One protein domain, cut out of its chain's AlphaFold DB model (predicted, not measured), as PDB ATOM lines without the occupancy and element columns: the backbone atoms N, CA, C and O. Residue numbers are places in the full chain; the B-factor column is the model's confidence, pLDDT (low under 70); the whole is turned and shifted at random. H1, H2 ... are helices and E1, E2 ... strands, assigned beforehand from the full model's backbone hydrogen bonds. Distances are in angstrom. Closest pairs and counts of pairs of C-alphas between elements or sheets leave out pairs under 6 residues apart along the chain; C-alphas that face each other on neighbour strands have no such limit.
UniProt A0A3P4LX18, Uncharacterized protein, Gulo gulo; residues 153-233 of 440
ATOM      1  N   PHE A 153     -22.163  11.859 -30.152       66.62
ATOM      2  CA  PHE A 153     -23.530  11.431 -30.418       66.62
ATOM      3  C   PHE A 153     -23.939  11.806 -31.841       66.62
ATOM      4  O   PHE A 153     -23.692  12.915 -32.312       66.62
ATOM      5  N   SER A 154     -24.606  10.891 -32.540       61.56
ATOM      6  CA  SER A 154     -25.275  11.227 -33.789       61.56
ATOM      7  C   SER A 154     -26.643  11.844 -33.478       61.56
ATOM      8  O   SER A 154     -27.419  11.316 -32.676       61.56
ATOM      9  N   SER A 155     -26.927  13.004 -34.071       54.41
ATOM     10  CA  SER A 155     -28.195  13.708 -33.894       54.41
ATOM     11  C   SER A 155     -29.217  13.200 -34.914       54.41
ATOM     12  O   SER A 155     -29.285  13.706 -36.036       54.41
ATOM     13  N   SER A 156     -30.021  12.206 -34.537       50.41
ATOM     14  CA  SER A 156     -31.298  11.941 -35.208       50.41
ATOM     15  C   SER A 156     -32.433  12.557 -34.385       50.41
ATOM     16  O   SER A 156     -32.322  12.697 -33.170       50.41
ATOM     17  N   THR A 157     -33.519  12.975 -35.030       46.59
ATOM     18  CA  THR A 157     -34.552  13.875 -34.480       46.59
ATOM     19  C   THR A 157     -35.368  13.347 -33.290       46.59
ATOM     20  O   THR A 157     -36.250  14.071 -32.828       46.59
ATOM     21  N   LYS A 158     -35.100  12.140 -32.763       51.97
ATOM     22  CA  LYS A 158     -35.774  11.604 -31.561       51.97
ATOM     23  C   LYS A 158     -34.891  10.799 -30.592       51.97
ATOM     24  O   LYS A 158     -35.267  10.715 -29.431       51.97
ATOM     25  N   GLU A 159     -33.731  10.282 -31.005       57.47
ATOM     26  CA  GLU A 159     -32.823   9.507 -30.137       57.47
ATOM     27  C   GLU A 159     -31.350   9.833 -30.439       57.47
ATOM     28  O   GLU A 159     -30.928   9.854 -31.604       57.47
ATOM     29  N   ARG A 160     -30.567  10.097 -29.380       64.56
ATOM     30  CA  ARG A 160     -29.104  10.242 -29.443       64.56
ATOM     31  C   ARG A 160     -28.497   8.843 -29.498       64.56
ATOM     32  O   ARG A 160     -28.720   8.043 -28.598       64.56
ATOM     33  N   THR A 161     -27.711   8.544 -30.525       70.62
ATOM     34  CA  THR A 161     -26.992   7.262 -30.619       70.62
ATOM     35  C   THR A 161     -25.488   7.495 -30.601       70.62
ATOM     36  O   THR A 161     -25.003   8.495 -31.131       70.62
ATOM     37  N   LEU A 162     -24.729   6.593 -29.975       74.62
ATOM     38  CA  LEU A 162     -23.272   6.710 -29.902       74.62
ATOM     39  C   LEU A 162     -22.619   6.434 -31.257       74.62
ATOM     40  O   LEU A 162     -22.819   5.382 -31.869       74.62
ATOM     41  N   CYS A 163     -21.768   7.358 -31.696       80.88
ATOM     42  CA  CYS A 163     -20.937   7.170 -32.871       80.88
ATOM     43  C   CYS A 163     -19.697   6.349 -32.510       80.88
ATOM     44  O   CYS A 163     -18.864   6.757 -31.697       80.88
ATOM     45  N   ARG A 164     -19.550   5.190 -33.157       84.31
ATOM     46  CA  ARG A 164     -18.451   4.260 -32.890       84.31
ATOM     47  C   ARG A 164     -17.071   4.873 -33.122       84.31
ATOM     48  O   ARG A 164     -16.213   4.756 -32.256       84.31
ATOM     49  N   SER A 165     -16.866   5.549 -34.251       84.50
ATOM     50  CA  SER A 165     -15.580   6.173 -34.581       84.50
ATOM     51  C   SER A 165     -15.207   7.284 -33.599       84.50
ATOM     52  O   SER A 165     -14.051   7.383 -33.199       84.50
ATOM     53  N   SER A 166     -16.181   8.092 -33.168       81.94
ATOM     54  CA  SER A 166     -15.946   9.157 -32.187       81.94
ATOM     55  C   SER A 166     -15.581   8.591 -30.812       81.94
ATOM     56  O   SER A 166     -14.667   9.099 -30.164       81.94
ATOM     57  N   LEU A 167     -16.247   7.511 -30.381       80.62
ATOM     58  CA  LEU A 167     -15.912   6.825 -29.132       80.62
ATOM     59  C   LEU A 167     -14.517   6.185 -29.197       80.62
ATOM     60  O   LEU A 167     -13.746   6.313 -28.252       80.62
ATOM     61  N   GLU A 168     -14.163   5.540 -30.312       84.94
ATOM     62  CA  GLU A 168     -12.832   4.947 -30.506       84.94
ATOM     63  C   GLU A 168     -11.718   5.995 -30.380       84.94
ATOM     64  O   GLU A 168     -10.770   5.763 -29.631       84.94
ATOM     65  N   LEU A 169     -11.869   7.166 -31.014       84.25
ATOM     66  CA  LEU A 169     -10.909   8.276 -30.909       84.25
ATOM     67  C   LEU A 169     -10.776   8.810 -29.475       84.25
ATOM     68  O   LEU A 169      -9.664   9.067 -29.009       84.25
ATOM     69  N   LEU A 170     -11.897   8.949 -28.757       82.25
ATOM     70  CA  LEU A 170     -11.897   9.369 -27.353       82.25
ATOM     71  C   LEU A 170     -11.112   8.376 -26.485       82.25
ATOM     72  O   LEU A 170     -10.242   8.770 -25.704       82.25
ATOM     73  N   LEU A 171     -11.402   7.081 -26.633       82.06
ATOM     74  CA  LEU A 171     -10.724   6.037 -25.873       82.06
ATOM     75  C   LEU A 171      -9.244   5.952 -26.241       82.06
ATOM     76  O   LEU A 171      -8.415   5.745 -25.362       82.06
ATOM     77  N   GLU A 172      -8.884   6.140 -27.509       85.50
ATOM     78  CA  GLU A 172      -7.492   6.198 -27.962       85.50
ATOM     79  C   GLU A 172      -6.692   7.270 -27.223       85.50
ATOM     80  O   GLU A 172      -5.653   6.961 -26.630       85.50
ATOM     81  N   ALA A 173      -7.213   8.498 -27.175       82.31
ATOM     82  CA  ALA A 173      -6.588   9.596 -26.446       82.31
ATOM     83  C   ALA A 173      -6.432   9.268 -24.949       82.31
ATOM     84  O   ALA A 173      -5.357   9.459 -24.373       82.31
ATOM     85  N   TYR A 174      -7.473   8.699 -24.334       78.62
ATOM     86  CA  TYR A 174      -7.480   8.317 -22.921       78.62
ATOM     87  C   TYR A 174      -6.478   7.197 -22.588       78.62
ATOM     88  O   TYR A 174      -5.720   7.286 -21.612       78.62
ATOM     89  N   PHE A 175      -6.453   6.128 -23.388       78.94
ATOM     90  CA  PHE A 175      -5.598   4.965 -23.156       78.94
ATOM     91  C   PHE A 175      -4.141   5.231 -23.525       78.94
ATOM     92  O   PHE A 175      -3.252   4.656 -22.888       78.94
ATOM     93  N   CYS A 176      -3.862   6.140 -24.462       81.69
ATOM     94  CA  CYS A 176      -2.497   6.530 -24.815       81.69
ATOM     95  C   CYS A 176      -1.692   6.973 -23.578       81.69
ATOM     96  O   CYS A 176      -0.595   6.461 -23.349       81.69
ATOM     97  N   GLY A 177      -2.288   7.785 -22.694       75.00
ATOM     98  CA  GLY A 177      -1.696   8.209 -21.411       75.00
ATOM     99  C   GLY A 177      -1.504   7.119 -20.355       75.00
ATOM    100  O   GLY A 177      -0.778   7.316 -19.381       75.00
ATOM    101  N   ARG A 178      -2.140   5.956 -20.520       74.25
ATOM    102  CA  ARG A 178      -2.190   4.897 -19.502       74.25
ATOM    103  C   ARG A 178      -1.388   3.671 -19.901       74.25
ATOM    104  O   ARG A 178      -0.437   3.294 -19.215       74.25
ATOM    105  N   VAL A 179      -1.751   3.059 -21.025       73.25
ATOM    106  CA  VAL A 179      -1.120   1.830 -21.530       73.25
ATOM    107  C   VAL A 179       0.084   2.121 -22.429       73.25
ATOM    108  O   VAL A 179       0.921   1.239 -22.623       73.25
ATOM    109  N   GLY A 180       0.238   3.363 -22.898       72.94
ATOM    110  CA  GLY A 180       1.317   3.794 -23.784       72.94
ATOM    111  C   GLY A 180       1.056   3.490 -25.264       72.94
ATOM    112  O   GLY A 180       0.045   2.890 -25.644       72.94
ATOM    113  N   ARG A 181       2.004   3.887 -26.123       80.44
ATOM    114  CA  ARG A 181       1.859   3.843 -27.590       80.44
ATOM    115  C   ARG A 181       1.656   2.449 -28.199       80.44
ATOM    116  O   ARG A 181       1.050   2.331 -29.251       80.44
ATOM    117  N   ASN A 182       2.115   1.397 -27.532       81.62
ATOM    118  CA  ASN A 182       2.103   0.058 -28.126       81.62
ATOM    119  C   ASN A 182       0.734  -0.628 -28.043       81.62
ATOM    120  O   ASN A 182       0.418  -1.460 -28.883       81.62
ATOM    121  N   ASN A 183      -0.064  -0.297 -27.022       82.44
ATOM    122  CA  ASN A 183      -1.276  -1.050 -26.697       82.44
ATOM    123  C   ASN A 183      -2.559  -0.212 -26.757       82.44
ATOM    124  O   ASN A 183      -3.636  -0.799 -26.757       82.44
ATOM    125  N   HIS A 184      -2.482   1.127 -26.795       83.06
ATOM    126  CA  HIS A 184      -3.679   1.975 -26.704       83.06
ATOM    127  C   HIS A 184      -4.702   1.664 -27.791       83.06
ATOM    128  O   HIS A 184      -5.857   1.453 -27.456       83.06
ATOM    129  N   TYR A 185      -4.281   1.530 -29.052       89.75
ATOM    130  CA  TYR A 185      -5.201   1.281 -30.162       89.75
ATOM    131  C   TYR A 185      -5.979  -0.023 -29.962       89.75
ATOM    132  O   TYR A 185      -7.206  -0.050 -30.030       89.75
ATOM    133  N   PHE A 186      -5.267  -1.101 -29.627       88.12
ATOM    134  CA  PHE A 186      -5.872  -2.401 -29.364       88.12
ATOM    135  C   PHE A 186      -6.857  -2.354 -28.184       88.12
ATOM    136  O   PHE A 186      -7.968  -2.870 -28.292       88.12
ATOM    137  N   ILE A 187      -6.486  -1.699 -27.080       83.88
ATOM    138  CA  ILE A 187      -7.344  -1.590 -25.892       83.88
ATOM    139  C   ILE A 187      -8.574  -0.715 -26.165       83.88
ATOM    140  O   ILE A 187      -9.676  -1.088 -25.764       83.88
ATOM    141  N   SER A 188      -8.424   0.388 -26.898       85.56
ATOM    142  CA  SER A 188      -9.541   1.237 -27.324       85.56
ATOM    143  C   SER A 188     -10.528   0.476 -28.199       85.56
ATOM    144  O   SER A 188     -11.729   0.519 -27.947       85.56
ATOM    145  N   GLN A 189     -10.031  -0.287 -29.175       89.44
ATOM    146  CA  GLN A 189     -10.864  -1.143 -30.019       89.44
ATOM    147  C   GLN A 189     -11.586  -2.214 -29.197       89.44
ATOM    148  O   GLN A 189     -12.769  -2.477 -29.414       89.44
ATOM    149  N   LEU A 190     -10.900  -2.831 -28.233       85.06
ATOM    150  CA  LEU A 190     -11.489  -3.831 -27.345       85.06
ATOM    151  C   LEU A 190     -12.620  -3.234 -26.493       85.06
ATOM    152  O   LEU A 190     -13.700  -3.819 -26.422       85.06
ATOM    153  N   MET A 191     -12.395  -2.059 -25.896       83.06
ATOM    154  CA  MET A 191     -13.401  -1.357 -25.093       83.06
ATOM    155  C   MET A 191     -14.578  -0.890 -25.954       83.06
ATOM    156  O   MET A 191     -15.721  -1.117 -25.580       83.06
ATOM    157  N   CYS A 192     -14.346  -0.305 -27.131       84.81
ATOM    158  CA  CYS A 192     -15.444   0.083 -28.021       84.81
ATOM    159  C   CYS A 192     -16.276  -1.128 -28.446       84.81
ATOM    160  O   CYS A 192     -17.496  -1.118 -28.310       84.81
ATOM    161  N   ASN A 193     -15.633  -2.215 -28.880       86.00
ATOM    162  CA  ASN A 193     -16.337  -3.459 -29.184       86.00
ATOM    163  C   ASN A 193     -17.154  -3.981 -27.995       86.00
ATOM    164  O   ASN A 193     -18.214  -4.567 -28.209       86.00
ATOM    165  N   TYR A 194     -16.677  -3.784 -26.766       79.50
ATOM    166  CA  TYR A 194     -17.416  -4.133 -25.561       79.50
ATOM    167  C   TYR A 194     -18.687  -3.298 -25.394       79.50
ATOM    168  O   TYR A 194     -19.767  -3.884 -25.349       79.50
ATOM    169  N   PHE A 195     -18.595  -1.963 -25.409       78.44
ATOM    170  CA  PHE A 195     -19.777  -1.096 -25.270       78.44
ATOM    171  C   PHE A 195     -20.841  -1.400 -26.313       78.44
ATOM    172  O   PHE A 195     -22.005  -1.567 -25.969       78.44
ATOM    173  N   PHE A 196     -20.450  -1.541 -27.580       80.25
ATOM    174  CA  PHE A 196     -21.408  -1.837 -28.648       80.25
ATOM    175  C   PHE A 196     -22.046  -3.224 -28.527       80.25
ATOM    176  O   PHE A 196     -23.186  -3.401 -28.949       80.25
ATOM    177  N   LYS A 197     -21.359  -4.199 -27.921       78.88
ATOM    178  CA  LYS A 197     -21.955  -5.505 -27.612       78.88
ATOM    179  C   LYS A 197     -22.952  -5.427 -26.459       78.88
ATOM    180  O   LYS A 197     -23.997  -6.062 -26.546       78.88
ATOM    181  N   CYS A 198     -22.665  -4.638 -25.427       73.56
ATOM    182  CA  CYS A 198     -23.593  -4.425 -24.316       73.56
ATOM    183  C   CYS A 198     -24.829  -3.616 -24.745       73.56
ATOM    184  O   CYS A 198     -25.944  -3.981 -24.394       73.56
ATOM    185  N   MET A 199     -24.655  -2.588 -25.584       72.75
ATOM    186  CA  MET A 199     -25.756  -1.767 -26.111       72.75
ATOM    187  C   MET A 199     -26.742  -2.532 -26.992       72.75
ATOM    188  O   MET A 199     -27.895  -2.138 -27.084       72.75
ATOM    189  N   ALA A 200     -26.335  -3.637 -27.622       64.94
ATOM    190  CA  ALA A 200     -27.267  -4.480 -28.375       64.94
ATOM    191  C   ALA A 200     -28.348  -5.135 -27.486       64.94
ATOM    192  O   ALA A 200     -29.297  -5.711 -28.018       64.94
ATOM    193  N   CYS A 201     -28.191  -5.076 -26.158       56.59
ATOM    194  CA  CYS A 201     -29.059  -5.728 -25.183       56.59
ATOM    195  C   CYS A 201     -29.937  -4.768 -24.361       56.59
ATOM    196  O   CYS A 201     -30.861  -5.252 -23.718       56.59
ATOM    197  N   GLU A 202     -29.659  -3.460 -24.357       58.72
ATOM    198  CA  GLU A 202     -30.325  -2.472 -23.487       58.72
ATOM    199  C   GLU A 202     -31.033  -1.383 -24.302       58.72
ATOM    200  O   GLU A 202     -30.664  -1.096 -25.443       58.72
ATOM    201  N   SER A 203     -32.051  -0.760 -23.705       58.50
ATOM    202  CA  SER A 203     -32.848   0.306 -24.333       58.50
ATOM    203  C   SER A 203     -32.107   1.638 -24.495       58.50
ATOM    204  O   SER A 203     -32.563   2.489 -25.257       58.50
ATOM    205  N   GLY A 204     -30.966   1.827 -23.822       66.62
ATOM    206  CA  GLY A 204     -30.178   3.055 -23.894       66.62
ATOM    207  C   GLY A 204     -28.702   2.854 -23.547       66.62
ATOM    208  O   GLY A 204     -28.325   1.939 -22.820       66.62
ATOM    209  N   PHE A 205     -27.841   3.729 -24.071       70.81
ATOM    210  CA  PHE A 205     -26.401   3.691 -23.785       70.81
ATOM    211  C   PHE A 205     -26.066   4.113 -22.343       70.81
ATOM    212  O   PHE A 205     -25.029   3.709 -21.827       70.81
ATOM    213  N   GLU A 206     -26.931   4.902 -21.697       72.75
ATOM    214  CA  GLU A 206     -26.776   5.367 -20.308       72.75
ATOM    215  C   GLU A 206     -26.777   4.184 -19.333       72.75
ATOM    216  O   GLU A 206     -25.809   3.987 -18.606       72.75
ATOM    217  N   GLU A 207     -27.775   3.299 -19.441       73.56
ATOM    218  CA  GLU A 207     -27.903   2.100 -18.600       73.56
ATOM    219  C   GLU A 207     -26.680   1.173 -18.714       73.56
ATOM    220  O   GLU A 207     -26.269   0.541 -17.735       73.56
ATOM    221  N   VAL A 208     -26.075   1.110 -19.908       75.31
ATOM    222  CA  VAL A 208     -24.848   0.347 -20.166       75.31
ATOM    223  C   VAL A 208     -23.639   1.002 -19.506       75.31
ATOM    224  O   VAL A 208     -22.808   0.290 -18.945       75.31
ATOM    225  N   PHE A 209     -23.509   2.329 -19.563       75.62
ATOM    226  CA  PHE A 209     -22.414   3.015 -18.879       75.62
ATOM    227  C   PHE A 209     -22.513   2.864 -17.369       75.62
ATOM    228  O   PHE A 209     -21.501   2.525 -16.760       75.62
ATOM    229  N   ASP A 210     -23.708   3.007 -16.802       76.88
ATOM    230  CA  ASP A 210     -23.942   2.810 -15.371       76.88
ATOM    231  C   ASP A 210     -23.599   1.387 -14.948       76.88
ATOM    232  O   ASP A 210     -22.866   1.175 -13.990       76.88
ATOM    233  N   LEU A 211     -24.063   0.386 -15.706       76.62
ATOM    234  CA  LEU A 211     -23.745  -1.014 -15.428       76.62
ATOM    235  C   LEU A 211     -22.230  -1.262 -15.440       76.62
ATOM    236  O   LEU A 211     -21.718  -1.994 -14.593       76.62
ATOM    237  N   VAL A 212     -21.520  -0.691 -16.416       76.44
ATOM    238  CA  VAL A 212     -20.073  -0.880 -16.541       76.44
ATOM    239  C   VAL A 212     -19.305  -0.113 -15.468       76.44
ATOM    240  O   VAL A 212     -18.320  -0.656 -14.982       76.44
ATOM    241  N   ASP A 213     -19.710   1.103 -15.094       74.75
ATOM    242  CA  ASP A 213     -19.033   1.867 -14.035       74.75
ATOM    243  C   ASP A 213     -19.272   1.235 -12.656       74.75
ATOM    244  O   ASP A 213     -18.314   1.015 -11.916       74.75
ATOM    245  N   ASP A 214     -20.517   0.845 -12.359       77.62
ATOM    246  CA  ASP A 214     -20.910   0.253 -11.074       77.62
ATOM    247  C   ASP A 214     -20.231  -1.103 -10.810       77.62
ATOM    248  O   ASP A 214     -19.879  -1.399  -9.669       77.62
ATOM    249  N   TYR A 215     -20.061  -1.932 -11.851       76.31
ATOM    250  CA  TYR A 215     -19.655  -3.341 -11.713       76.31
ATOM    251  C   TYR A 215     -18.420  -3.717 -12.522       76.31
ATOM    252  O   TYR A 215     -18.244  -4.875 -12.911       76.31
ATOM    253  N   PHE A 216     -17.554  -2.762 -12.857       76.88
ATOM    254  CA  PHE A 216     -16.416  -3.105 -13.701       76.88
ATOM    255  C   PHE A 216     -15.512  -4.167 -13.099       76.88
ATOM    256  O   PHE A 216     -14.994  -5.004 -13.836       76.88
ATOM    257  N   VAL A 217     -15.272  -4.099 -11.791       76.88
ATOM    258  CA  VAL A 217     -14.354  -5.012 -11.113       76.88
ATOM    259  C   VAL A 217     -14.845  -6.452 -11.270       76.88
ATOM    260  O   VAL A 217     -14.038  -7.340 -11.527       76.88
ATOM    261  N   GLU A 218     -16.157  -6.660 -11.201       80.12
ATOM    262  CA  GLU A 218     -16.830  -7.947 -11.363       80.12
ATOM    263  C   GLU A 218     -16.976  -8.350 -12.842       80.12
ATOM    264  O   GLU A 218     -16.997  -9.533 -13.175       80.12
ATOM    265  N   LEU A 219     -17.052  -7.375 -13.753       78.38
ATOM    266  CA  LEU A 219     -17.098  -7.593 -15.204       78.38
ATOM    267  C   LEU A 219     -15.705  -7.818 -15.820       78.38
ATOM    268  O   LEU A 219     -15.594  -8.102 -17.012       78.38
ATOM    269  N   ASN A 220     -14.629  -7.705 -15.040       77.00
ATOM    270  CA  ASN A 220     -13.253  -7.736 -15.525       77.00
ATOM    271  C   ASN A 220     -12.383  -8.727 -14.747       77.00
ATOM    272  O   ASN A 220     -12.178  -8.614 -13.543       77.00
ATOM    273  N   VAL A 221     -11.733  -9.636 -15.476       76.19
ATOM    274  CA  VAL A 221     -10.842 -10.638 -14.889       76.19
ATOM    275  C   VAL A 221      -9.410 -10.411 -15.361       76.19
ATOM    276  O   VAL A 221      -9.004 -10.829 -16.451       76.19
ATOM    277  N   GLY A 222      -8.600  -9.828 -14.482       74.19
ATOM    278  CA  GLY A 222      -7.167  -9.677 -14.711       74.19
ATOM    279  C   GLY A 222      -6.406 -11.006 -14.613       74.19
ATOM    280  O   GLY A 222      -6.411 -11.670 -13.571       74.19
ATOM    281  N   VAL A 223      -5.678 -11.363 -15.676       72.25
ATOM    282  CA  VAL A 223      -4.783 -12.534 -15.718       72.25
ATOM    283  C   VAL A 223      -3.329 -12.075 -15.761       72.25
ATOM    284  O   VAL A 223      -2.939 -11.266 -16.601       72.25
ATOM    285  N   THR A 224      -2.502 -12.595 -14.855       72.38
ATOM    286  CA  THR A 224      -1.086 -12.230 -14.776       72.38
ATOM    287  C   THR A 224      -0.216 -13.074 -15.714       72.38
ATOM    288  O   THR A 224      -0.452 -14.259 -15.961       72.38
ATOM    289  N   GLY A 225       0.833 -12.440 -16.244       70.94
ATOM    290  CA  GLY A 225       1.873 -13.089 -17.043       70.94
ATOM    291  C   GLY A 225       1.527 -13.360 -18.513       70.94
ATOM    292  O   GLY A 225       2.341 -13.993 -19.186       70.94
ATOM    293  N   LEU A 226       0.359 -12.940 -19.005       74.31
ATOM    294  CA  LEU A 226       0.030 -12.943 -20.436       74.31
ATOM    295  C   LEU A 226       0.264 -11.549 -21.041       74.31
ATOM    296  O   LEU A 226       0.109 -10.552 -20.329       74.31
ATOM    297  N   PRO A 227       0.653 -11.458 -22.326       78.62
ATOM    298  CA  PRO A 227       0.751 -10.184 -23.023       78.62
ATOM    299  C   PRO A 227      -0.628  -9.534 -23.188       78.62
ATOM    300  O   PRO A 227      -1.656 -10.204 -23.259       78.62
ATOM    301  N   VAL A 228      -0.640  -8.202 -23.307       77.19
ATOM    302  CA  VAL A 228      -1.876  -7.420 -23.487       77.19
ATOM    303  C   VAL A 228      -2.638  -7.847 -24.745       77.19
ATOM    304  O   VAL A 228      -3.863  -7.851 -24.729       77.19
ATOM    305  N   SER A 229      -1.942  -8.276 -25.797       82.44
ATOM    306  CA  SER A 229      -2.540  -8.780 -27.040       82.44
ATOM    307  C   SER A 229      -3.452  -9.999 -26.858       82.44
ATOM    308  O   SER A 229      -4.295 -10.245 -27.714       82.44
ATOM    309  N   ASP A 230      -3.319 -10.740 -25.755       82.12
ATOM    310  CA  ASP A 230      -4.154 -11.915 -25.474       82.12
ATOM    311  C   ASP A 230      -5.517 -11.534 -24.865       82.12
ATOM    312  O   ASP A 230      -6.369 -12.402 -24.634       82.12
ATOM    313  N   SER A 231      -5.742 -10.239 -24.607       80.94
ATOM    314  CA  SER A 231      -7.014  -9.730 -24.088       80.94
ATOM    315  C   SER A 231      -8.145 -10.019 -25.069       80.94
ATOM    316  O   SER A 231      -8.081  -9.634 -26.235       80.94
ATOM    317  N   ARG A 232      -9.218 -10.671 -24.611       81.50
ATOM    318  CA  ARG A 232     -10.333 -11.035 -25.489       81.50
ATOM    319  C   ARG A 232     -11.683 -10.959 -24.818       81.50
ATOM    320  O   ARG A 232     -11.902 -11.543 -23.775       81.50
ATOM    321  N   ILE A 233     -12.616 -10.388 -25.547       78.88
ATOM    322  CA  ILE A 233     -14.049 -10.385 -25.289       78.88
ATOM    323  C   ILE A 233     -14.608 -11.821 -25.240       78.88
ATOM    324  O   ILE A 233     -14.615 -12.502 -26.264       78.88
TER     325      ILE A 233
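What this domain is: This is residues 153 to 233 of the 440 residues of an uncharacterized protein of Gulo gulo (UniProt A0A3P4LX18). Three helices follow one another in a zigzag: H1, then H2 folding back across it at a steep slant of 46 degrees, then H3 turning back again from the far end of H2. A small two-stranded hairpin of E1 and E2 makes one end of the long axis, and after the short H4 a long tail with no named element, residues 220 to 233, loops out and folds back. The printed part has 81 residues, with two named strands and then four named helices in the order E1, E2, H1, H2, H3, H4; its class is mostly helix, and its one sheet, E1 - E2, is antiparallel. It is elongated, spanning 47 by 26 by 17 A, and only just compact, close to loose, with a radius of gyration of the C-alphas of 14.0 A.

Where its parts are: E1 is residues 153 to 155, 6.2 A from first to last C-alpha, and begins with C-alpha 153 at (-23.530, 11.431, -30.418). E2 is residues 160 to 162, 6.8 A long. H1 is residues 164 to 179, 20.9 A long, with a kink of 30 degrees near residue 173. H2 is residues 184 to 199, 22.4 A long, and begins with C-alpha 184 at (-3.679, 1.975, -26.704). H3 is residues 205 to 214, 14.3 A long. H4 is residues 216 to 219, 4.8 A long, and ends with C-alpha 219 at (-17.098, -7.593, -15.204).

How they stand to each other: E1 and E2 form a hairpin, with N 154 and O 161 within hydrogen-bond range at 2.8 A. The C-alphas of Phe 153 and Leu 162 face each other at 4.8 A. E1 and H1 are near each other, with 5 pairs of C-alphas within 10 A. H1 and H2 touch, their closest C-alphas being those of Phe 175 and His 184, 5.0 A apart. They run opposite ways at a steep tilt of 46 degrees. H2 touches H3 with residues 195 to 199 alone; the closest C-alphas are those of Met 199 and Phe 205, 6.0 A apart. These two run opposite ways at a steep tilt of 65 degrees. H3 and H4 are close but not clearly touching, with the C-alphas of Val 212 and Leu 219 closest at 7.5 A. H1 and H3 are apart, and so are H2 and H4. Every O i to N i+4 pair is within hydrogen-bond range in H2 and H3, and 10 of 12 are in H1; H4 is too short for such a pair.

The domain as a whole: The two C-alphas farthest apart, those of Thr 157 and Gly 225, are 48.6 A apart. The printed part has no cut, and the links between its named elements are tight. Residues 213 to 218, of which 216 to 218 belong to H4, stand free. The mean pLDDT of the printed part is 75.8, and residues 153 to 160 and 200 to 204 are under 70.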